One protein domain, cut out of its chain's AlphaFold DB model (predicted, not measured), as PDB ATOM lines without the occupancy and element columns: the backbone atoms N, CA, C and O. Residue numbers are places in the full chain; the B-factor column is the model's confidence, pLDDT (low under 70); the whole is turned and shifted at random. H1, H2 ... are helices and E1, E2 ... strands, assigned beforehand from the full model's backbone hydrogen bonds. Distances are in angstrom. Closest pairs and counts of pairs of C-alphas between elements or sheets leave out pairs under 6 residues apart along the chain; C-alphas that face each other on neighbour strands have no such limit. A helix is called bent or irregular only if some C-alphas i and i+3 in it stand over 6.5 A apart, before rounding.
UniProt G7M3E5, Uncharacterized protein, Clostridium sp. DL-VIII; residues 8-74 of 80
ATOM      1  N   GLU A   8      40.482  -4.685 -17.801       88.75
ATOM      2  CA  GLU A   8      41.023  -5.883 -18.444       88.75
ATOM      3  C   GLU A   8      41.283  -5.633 -19.931       88.75
ATOM      4  O   GLU A   8      40.377  -5.253 -20.668       88.75
ATOM      5  N   LEU A   9      42.496  -5.927 -20.403       87.81
ATOM      6  CA  LEU A   9      42.794  -5.957 -21.836       87.81
ATOM      7  C   LEU A   9      42.194  -7.219 -22.476       87.81
ATOM      8  O   LEU A   9      42.330  -8.325 -21.944       87.81
ATOM      9  N   LYS A  10      41.549  -7.060 -23.630       90.12
ATOM     10  CA  LYS A  10      40.945  -8.132 -24.428       90.12
ATOM     11  C   LYS A  10      41.335  -7.972 -25.897       90.12
ATOM     12  O   LYS A  10      41.378  -6.864 -26.416       90.12
ATOM     13  N   GLU A  11      41.595  -9.091 -26.567       89.12
ATOM     14  CA  GLU A  11      41.947  -9.138 -28.000       89.12
ATOM     15  C   GLU A  11      40.733  -9.400 -28.912       89.12
ATOM     16  O   GLU A  11      40.833  -9.413 -30.141       89.12
ATOM     17  N   GLU A  12      39.565  -9.604 -28.308       88.81
ATOM     18  CA  GLU A  12      38.283  -9.702 -28.991       88.81
ATOM     19  C   GLU A  12      37.153  -9.238 -28.065       88.81
ATOM     20  O   GLU A  12      37.212  -9.415 -26.843       88.81
ATOM     21  N   MET A  13      36.101  -8.681 -28.659       84.75
ATOM     22  CA  MET A  13      34.834  -8.403 -27.990       84.75
ATOM     23  C   MET A  13      33.825  -9.489 -28.365       84.75
ATOM     24  O   MET A  13      33.603  -9.753 -29.547       84.75
ATOM     25  N   LYS A  14      33.204 -10.117 -27.360       85.38
ATOM     26  CA  LYS A  14      32.174 -11.148 -27.554       85.38
ATOM     27  C   LYS A  14      30.807 -10.586 -27.212       85.38
ATOM     28  O   LYS A  14      30.549 -10.269 -26.054       85.38
ATOM     29  N   ILE A  15      29.926 -10.511 -28.202       82.25
ATOM     30  CA  ILE A  15      28.545 -10.059 -28.034       82.25
ATOM     31  C   ILE A  15      27.629 -11.264 -28.196       82.25
ATOM     32  O   ILE A  15      27.674 -11.950 -29.217       82.25
ATOM     33  N   ARG A  16      26.783 -11.518 -27.195       81.75
ATOM     34  CA  ARG A  16      25.736 -12.534 -27.296       81.75
ATOM     35  C   ARG A  16      24.457 -11.892 -27.813       81.75
ATOM     36  O   ARG A  16      23.945 -10.958 -27.200       81.75
ATOM     37  N   THR A  17      23.952 -12.386 -28.931       83.69
ATOM     38  CA  THR A  17      22.729 -11.880 -29.548       83.69
ATOM     39  C   THR A  17      21.484 -12.541 -28.931       83.69
ATOM     40  O   THR A  17      21.591 -13.616 -28.327       83.69
ATOM     41  N   PRO A  18      20.288 -11.924 -29.045       84.56
ATOM     42  CA  PRO A  18      19.052 -12.455 -28.451       84.56
ATOM     43  C   PRO A  18      18.654 -13.856 -28.938       84.56
ATOM     44  O   PRO A  18      18.029 -14.613 -28.203       84.56
ATOM     45  N   ASP A  19      19.047 -14.220 -30.157       90.44
ATOM     46  CA  ASP A  19      18.876 -15.544 -30.763       90.44
ATOM     47  C   ASP A  19      19.886 -16.590 -30.249       90.44
ATOM     48  O   ASP A  19      19.852 -17.749 -30.655       90.44
ATOM     49  N   GLY A  20      20.762 -16.208 -29.314       89.00
ATOM     50  CA  GLY A  20      21.694 -17.103 -28.631       89.00
ATOM     51  C   GLY A  20      23.033 -17.288 -29.339       89.00
ATOM     52  O   GLY A  20      23.891 -17.988 -28.795       89.00
ATOM     53  N   ASN A  21      23.233 -16.646 -30.492       90.31
ATOM     54  CA  ASN A  21      24.507 -16.629 -31.199       90.31
ATOM     55  C   ASN A  21      25.532 -15.737 -30.479       90.31
ATOM     56  O   ASN A  21      25.185 -14.813 -29.742       90.31
ATOM     57  N   THR A  22      26.815 -16.028 -30.690       90.25
ATOM     58  CA  THR A  22      27.921 -15.208 -30.183       90.25
ATOM     59  C   THR A  22      28.681 -14.636 -31.366       90.25
ATOM     60  O   THR A  22      29.214 -15.385 -32.182       90.25
ATOM     61  N   ILE A  23      28.748 -13.311 -31.440       88.88
ATOM     62  CA  ILE A  23      29.571 -12.584 -32.401       88.88
ATOM     63  C   ILE A  23      30.891 -12.247 -31.707       88.88
ATOM     64  O   ILE A  23      30.894 -11.571 -30.678       88.88
ATOM     65  N   SER A  24      32.003 -12.716 -32.271       87.31
ATOM     66  CA  SER A  24      33.356 -12.318 -31.874       87.31
ATOM     67  C   SER A  24      33.869 -11.255 -32.836       87.31
ATOM     68  O   SER A  24      33.983 -11.506 -34.036       87.31
ATOM     69  N   ILE A  25      34.191 -10.078 -32.310       86.56
ATOM     70  CA  ILE A  25      34.771  -8.974 -33.073       86.56
ATOM     71  C   ILE A  25      36.248  -8.870 -32.668       86.56
ATOM     72  O   ILE A  25      36.525  -8.535 -31.514       86.56
ATOM     73  N   PRO A  26      37.203  -9.196 -33.559       86.12
ATOM     74  CA  PRO A  26      38.625  -9.110 -33.244       86.12
ATOM     75  C   PRO A  26      39.070  -7.648 -33.121       86.12
ATOM     76  O   PRO A  26      38.670  -6.801 -33.920       86.12
ATOM     77  N   GLY A  27      39.927  -7.355 -32.142       84.06
ATOM     78  CA  GLY A  27      40.453  -6.010 -31.910       84.06
ATOM     79  C   GLY A  27      41.006  -5.835 -30.499       84.06
ATOM     80  O   GLY A  27      40.738  -6.628 -29.607       84.06
ATOM     81  N   THR A  28      41.790  -4.784 -30.273       86.25
ATOM     82  CA  THR A  28      42.293  -4.475 -28.930       86.25
ATOM     83  C   THR A  28      41.268  -3.631 -28.184       86.25
ATOM     84  O   THR A  28      41.077  -2.455 -28.497       86.25
ATOM     85  N   TYR A  29      40.625  -4.242 -27.196       88.12
ATOM     86  CA  TYR A  29      39.614  -3.621 -26.355       88.12
ATOM     87  C   TYR A  29      40.039  -3.637 -24.894       88.12
ATOM     88  O   TYR A  29      40.790  -4.504 -24.447       88.12
ATOM     89  N   ILE A  30      39.519  -2.686 -24.138       88.88
ATOM     90  CA  ILE A  30      39.642  -2.618 -22.695       88.88
ATOM     91  C   ILE A  30      38.236  -2.750 -22.124       88.88
ATOM     92  O   ILE A  30      37.318  -2.006 -22.471       88.88
ATOM     93  N   LEU A  31      38.080  -3.752 -21.269       87.69
ATOM     94  CA  LEU A  31      36.858  -4.051 -20.553       87.69
ATOM     95  C   LEU A  31      36.960  -3.466 -19.150       87.69
ATOM     96  O   LEU A  31      37.809  -3.873 -18.360       87.69
ATOM     97  N   TRP A  32      36.063  -2.545 -18.831       86.75
ATOM     98  CA  TRP A  32      35.836  -2.088 -17.472       86.75
ATOM     99  C   TRP A  32      34.592  -2.770 -16.902       86.75
ATOM    100  O   TRP A  32      33.468  -2.474 -17.309       86.75
ATOM    101  N   LYS A  33      34.795  -3.668 -15.934       80.06
ATOM    102  CA  LYS A  33      33.694  -4.354 -15.246       80.06
ATOM    103  C   LYS A  33      33.129  -3.479 -14.130       80.06
ATOM    104  O   LYS A  33      33.810  -3.233 -13.131       80.06
ATOM    105  N   LYS A  34      31.876  -3.030 -14.255       75.62
ATOM    106  CA  LYS A  34      31.098  -2.490 -13.124       75.62
ATOM    107  C   LYS A  34      30.164  -3.582 -12.606       75.62
ATOM    108  O   LYS A  34      29.864  -4.548 -13.295       75.62
ATOM    109  N   LYS A  35      29.683  -3.430 -11.369       72.31
ATOM    110  CA  LYS A  35      28.763  -4.403 -10.746       72.31
ATOM    111  C   LYS A  35      27.473  -4.617 -11.547       72.31
ATOM    112  O   LYS A  35      26.879  -5.682 -11.439       72.31
ATOM    113  N   GLU A  36      27.047  -3.605 -12.301       70.81
ATOM    114  CA  GLU A  36      25.758  -3.586 -13.000       70.81
ATOM    115  C   GLU A  36      25.894  -3.671 -14.526       70.81
ATOM    116  O   GLU A  36      24.965  -4.124 -15.187       70.81
ATOM    117  N   PHE A  37      27.037  -3.265 -15.090       71.00
ATOM    118  CA  PHE A  37      27.284  -3.313 -16.529       71.00
ATOM    119  C   PHE A  37      28.776  -3.338 -16.868       71.00
ATOM    120  O   PHE A  37      29.619  -2.826 -16.132       71.00
ATOM    121  N   ASP A  38      29.081  -3.906 -18.027       81.12
ATOM    122  CA  ASP A  38      30.419  -3.960 -18.599       81.12
ATOM    123  C   ASP A  38      30.579  -2.833 -19.624       81.12
ATOM    124  O   ASP A  38      29.755  -2.695 -20.529       81.12
ATOM    125  N   VAL A  39      31.640  -2.035 -19.500       83.06
ATOM    126  CA  VAL A  39      31.967  -0.974 -20.460       83.06
ATOM    127  C   VAL A  39      33.145  -1.421 -21.306       83.06
ATOM    128  O   VAL A  39      34.245  -1.631 -20.791       83.06
ATOM    129  N   TRP A  40      32.915  -1.539 -22.608       86.62
ATOM    130  CA  TRP A  40      33.942  -1.855 -23.589       86.62
ATOM    131  C   TRP A  40      34.373  -0.584 -24.303       86.62
ATOM    132  O   TRP A  40      33.545   0.127 -24.867       86.62
ATOM    133  N   TRP A  41      35.675  -0.327 -24.311       88.06
ATOM    134  CA  TRP A  41      36.253   0.801 -25.027       88.06
ATOM    135  C   TRP A  41      37.584   0.413 -25.660       88.06
ATOM    136  O   TRP A  41      38.195  -0.594 -25.307       88.06
ATOM    137  N   ASN A  42      38.050   1.194 -26.619       88.12
ATOM    138  CA  ASN A  42      39.361   1.022 -27.230       88.12
ATOM    139  C   ASN A  42      40.087   2.363 -27.299       88.12
ATOM    140  O   ASN A  42      39.456   3.413 -27.343       88.12
ATOM    141  N   TYR A  43      41.418   2.319 -27.320       84.00
ATOM    142  CA  TYR A  43      42.256   3.497 -27.520       84.00
ATOM    143  C   TYR A  43      42.987   3.382 -28.855       84.00
ATOM    144  O   TYR A  43      43.740   2.434 -29.086       84.00
ATOM    145  N   ASN A  44      42.765   4.340 -29.749       81.94
ATOM    146  CA  ASN A  44      43.401   4.378 -31.059       81.94
ATOM    147  C   ASN A  44      43.741   5.824 -31.431       81.94
ATOM    148  O   ASN A  44      42.872   6.688 -31.399       81.94
ATOM    149  N   ARG A  45      45.005   6.090 -31.798       83.12
ATOM    150  CA  ARG A  45      45.476   7.414 -32.258       83.12
ATOM    151  C   ARG A  45      45.063   8.568 -31.325       83.12
ATOM    152  O   ARG A  45      44.563   9.588 -31.793       83.12
ATOM    153  N   GLY A  46      45.245   8.400 -30.014       82.00
ATOM    154  CA  GLY A  46      44.894   9.436 -29.038       82.00
ATOM    155  C   GLY A  46      43.405   9.519 -28.706       82.00
ATOM    156  O   GLY A  46      42.992  10.455 -28.036       82.00
ATOM    157  N   LYS A  47      42.577   8.582 -29.177       83.75
ATOM    158  CA  LYS A  47      41.123   8.631 -29.005       83.75
ATOM    159  C   LYS A  47      40.633   7.386 -28.289       83.75
ATOM    160  O   LYS A  47      40.911   6.274 -28.732       83.75
ATOM    161  N   ILE A  48      39.916   7.588 -27.190       85.75
ATOM    162  CA  ILE A  48      39.097   6.568 -26.551       85.75
ATOM    163  C   ILE A  48      37.749   6.549 -27.261       85.75
ATOM    164  O   ILE A  48      37.065   7.569 -27.300       85.75
ATOM    165  N   SER A  49      37.361   5.397 -27.795       84.19
ATOM    166  CA  SER A  49      36.022   5.174 -28.337       84.19
ATOM    167  C   SER A  49      35.311   4.124 -27.494       84.19
ATOM    168  O   SER A  49      35.897   3.107 -27.127       84.19
ATOM    169  N   SER A  50      34.059   4.395 -27.144       81.75
ATOM    170  CA  SER A  50      33.220   3.509 -26.339       81.75
ATOM    171  C   SER A  50      31.795   3.596 -26.846       81.75
ATOM    172  O   SER A  50      31.338   4.690 -27.172       81.75
ATOM    173  N   SER A  51      31.094   2.465 -26.836       73.88
ATOM    174  CA  SER A  51      29.669   2.430 -27.156       73.88
ATOM    175  C   SER A  51      28.805   2.300 -25.903       73.88
ATOM    176  O   SER A  51      29.227   1.670 -24.930       73.88
ATOM    177  N   TYR A  52      27.596   2.869 -25.933       69.25
ATOM    178  CA  TYR A  52      26.555   2.748 -24.898       69.25
ATOM    179  C   TYR A  52      27.028   3.088 -23.479       69.25
ATOM    180  O   TYR A  52      26.720   2.385 -22.512       69.25
ATOM    181  N   ILE A  53      27.806   4.159 -23.345       74.38
ATOM    182  CA  ILE A  53      28.352   4.574 -22.058       74.38
ATOM    183  C   ILE A  53      27.435   5.584 -21.357       74.38
ATOM    184  O   ILE A  53      26.916   6.506 -21.977       74.38
ATOM    185  N   SER A  54      27.223   5.405 -20.054       75.62
ATOM    186  CA  SER A  54      26.510   6.380 -19.220       75.62
ATOM    187  C   SER A  54      27.384   7.605 -18.922       75.62
ATOM    188  O   SER A  54      28.610   7.490 -18.948       75.62
ATOM    189  N   ASP A  55      26.791   8.727 -18.507       77.56
ATOM    190  CA  ASP A  55      27.525   9.958 -18.144       77.56
ATOM    191  C   ASP A  55      28.647   9.708 -17.118       77.56
ATOM    192  O   ASP A  55      29.798  10.090 -17.334       77.56
ATOM    193  N   ASP A  56      28.365   8.944 -16.056       76.88
ATOM    194  CA  ASP A  56      29.377   8.525 -15.067       76.88
ATOM    195  C   ASP A  56      30.541   7.735 -15.689       76.88
ATOM    196  O   ASP A  56      31.669   7.717 -15.184       76.88
ATOM    197  N   GLY A  57      30.258   6.985 -16.755       79.25
ATOM    198  CA  GLY A  57      31.274   6.261 -17.497       79.25
ATOM    199  C   GLY A  57      32.116   7.195 -18.357       79.25
ATOM    200  O   GLY A  57      33.339   7.048 -18.367       79.25
ATOM    201  N   ILE A  58      31.487   8.186 -18.995       82.31
ATOM    202  CA  ILE A  58      32.166   9.228 -19.771       82.31
ATOM    203  C   ILE A  58      33.151   9.985 -18.880       82.31
ATOM    204  O   ILE A  58      34.318  10.111 -19.243       82.31
ATOM    205  N   GLU A  59      32.749  10.417 -17.680       83.62
ATOM    206  CA  GLU A  59      33.654  11.120 -16.758       83.62
ATOM    207  C   GLU A  59      34.898  10.297 -16.401       83.62
ATOM    208  O   GLU A  59      36.011  10.831 -16.330       83.62
ATOM    209  N   LYS A  60      34.740   8.983 -16.195       84.06
ATOM    210  CA  LYS A  60      35.885   8.106 -15.936       84.06
ATOM    211  C   LYS A  60      36.773   7.967 -17.169       84.06
ATOM    212  O   LYS A  60      37.992   8.078 -17.036       84.06
ATOM    213  N   LEU A  61      36.189   7.758 -18.349       84.94
ATOM    214  CA  LEU A  61      36.958   7.687 -19.589       84.94
ATOM    215  C   LEU A  61      37.697   8.996 -19.870       84.94
ATOM    216  O   LEU A  61      38.829   8.933 -20.328       84.94
ATOM    217  N   ARG A  62      37.140  10.162 -19.518       85.19
ATOM    218  CA  ARG A  62      37.830  11.459 -19.645       85.19
ATOM    219  C   ARG A  62      39.050  11.555 -18.737       85.19
ATOM    220  O   ARG A  62      40.086  12.043 -19.173       85.19
ATOM    221  N   LYS A  63      38.969  11.048 -17.500       85.88
ATOM    222  CA  LYS A  63      40.137  10.974 -16.599       85.88
ATOM    223  C   LYS A  63      41.232  10.076 -17.173       85.88
ATOM    224  O   LYS A  63      42.393  10.465 -17.171       85.88
ATOM    225  N   ILE A  64      40.850   8.917 -17.710       85.38
ATOM    226  CA  ILE A  64      41.789   7.991 -18.358       85.38
ATOM    227  C   ILE A  64      42.381   8.624 -19.626       85.38
ATOM    228  O   ILE A  64      43.587   8.573 -19.829       85.38
ATOM    229  N   ALA A  65      41.556   9.264 -20.457       85.62
ATOM    230  CA  ALA A  65      41.994   9.959 -21.662       85.62
ATOM    231  C   ALA A  65      42.992  11.074 -21.326       85.62
ATOM    232  O   ALA A  65      44.036  11.149 -21.961       85.62
ATOM    233  N   TYR A  66      42.725  11.869 -20.286       84.81
ATOM    234  CA  TYR A  66      43.639  12.903 -19.804       84.81
ATOM    235  C   TYR A  66      45.000  12.331 -19.379       84.81
ATOM    236  O   TYR A  66      46.036  12.881 -19.742       84.81
ATOM    237  N   GLU A  67      45.023  11.203 -18.662       85.44
ATOM    238  CA  GLU A  67      46.280  10.528 -18.294       85.44
ATOM    239  C   GLU A  67      47.042   9.966 -19.510       85.44
ATOM    240  O   GLU A  67      48.264   9.827 -19.459       85.44
ATOM    241  N   LEU A  68      46.336   9.666 -20.603       82.38
ATOM    242  CA  LEU A  68      46.887   9.134 -21.854       82.38
ATOM    243  C   LEU A  68      47.128  10.205 -22.934       82.38
ATOM    244  O   LEU A  68      47.379   9.838 -24.084       82.38
ATOM    245  N   ASP A  69      47.020  11.495 -22.592       82.88
ATOM    246  CA  ASP A  69      47.080  12.629 -23.534       82.88
ATOM    247  C   ASP A  69      46.148  12.440 -24.752       82.88
ATOM    248  O   ASP A  69      46.519  12.608 -25.914       82.88
ATOM    249  N   GLY A  70      44.925  11.980 -24.478       83.12
ATOM    250  CA  GLY A  70      43.913  11.637 -25.469       83.12
ATOM    251  C   GLY A  70      42.554  12.296 -25.232       83.12
ATOM    252  O   GLY A  70      42.365  13.094 -24.318       83.12
ATOM    253  N   GLN A  71      41.586  11.936 -26.073       82.94
ATOM    254  CA  GLN A  71      40.220  12.472 -26.088       82.94
ATOM    255  C   GLN A  71      39.185  11.344 -26.063       82.94
ATOM    256  O   GLN A  71      39.465  10.249 -26.552       82.94
ATOM    257  N   VAL A  72      37.986  11.598 -25.534       80.94
ATOM    258  CA  VAL A  72      36.873  10.637 -25.564       80.94
ATOM    259  C   VAL A  72      35.943  10.973 -26.727       80.94
ATOM    260  O   VAL A  72      35.551  12.125 -26.899       80.94
ATOM    261  N   ILE A  73      35.595   9.963 -27.522       79.31
ATOM    262  CA  ILE A  73      34.642  10.066 -28.628       79.31
ATOM    263  C   ILE A  73      33.492   9.089 -28.384       79.31
ATOM    264  O   ILE A  73      33.727   7.889 -28.206       79.31
ATOM    265  N   GLY A  74      32.266   9.611 -28.371       68.12
ATOM    266  CA  GLY A  74      31.035   8.828 -28.239       68.12
ATOM    267  C   GLY A  74      30.593   8.149 -29.541       68.12
ATOM    268  O   GLY A  74      31.187   8.355 -30.601       68.12
TER     269      GLY A  74
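AT A GLANCE: This is residues 8 to 74 of the 80 residues of an uncharacterized protein of Clostridium sp. DL-VIII (UniProt G7M3E5). A strongly twisted sheet of five strands has one helix, H1, over one face at its E4 and E5 end, while the sharply bent hairpin E1 and E2 reaches away at the other end and makes much of the length. The printed part has 67 residues, with E1, E2, E3, E4, H1 and E5 along the chain; the sheet's order is E1, E2, E3, E4, E5, mixed. The class is mixed, helices and strands, in two layers, a helix on one face of a sheet. The whole is only just compact, close to loose, with a radius of gyration of the C-alphas of 12.6 A, and elongated, 39 by 25 by 19 A.

HOW THE PARTS SIT: E1, residues 8 to 16, and E2, residues 22 to 33, form an antiparallel hairpin, with N 10 and O 29 2.8 A apart. E1 bends by 91 degrees at residue 11 and E2 by 113 degrees at residue 27. E3, residues 38 to 44, forms a hairpin with E2, where N 30 and O 41 are 2.7 A apart. E4, residues 47 to 50, forms a hairpin with E3, where N 42 and O 49 are 2.9 A apart. E1 to E4 are a meander, each strand the antiparallel neighbour of the one before. E3's pairing is staggered: residues 38 to 41 pair with E2, residues 41 to 44 with E4. H1, residues 55 to 67, is on the sheet; its closest C-alphas to E4 are those of Ala 65 and Ile 48, 6.6 A apart. Every O i to N i+4 pair in H1 is within hydrogen-bond range. E5, residues 71 to 73, is parallel to E4, with N 48 and O 71 2.8 A apart; E4, H1 and E5 make a strand-helix-strand unit, two parallel neighbour strands with a helix between, its crossover right-handed.

IN THESE COORDINATES: E1 begins at C-alpha 8, (41.023, -5.883, -18.444), and spans 18.9 A; E2 spans 19.3 A, E3 19.8 A and H1 18.8 A. E5 ends at C-alpha 73, (34.642, 10.066, -28.628).

THE WHOLE: The C-alphas of Asp 19 and Asp 69, the two farthest apart, are 40.5 A apart. The printed part has no cut, and its five links are tight. Mean pLDDT of the printed part is 83.2; residues 52 and 74 are under 70.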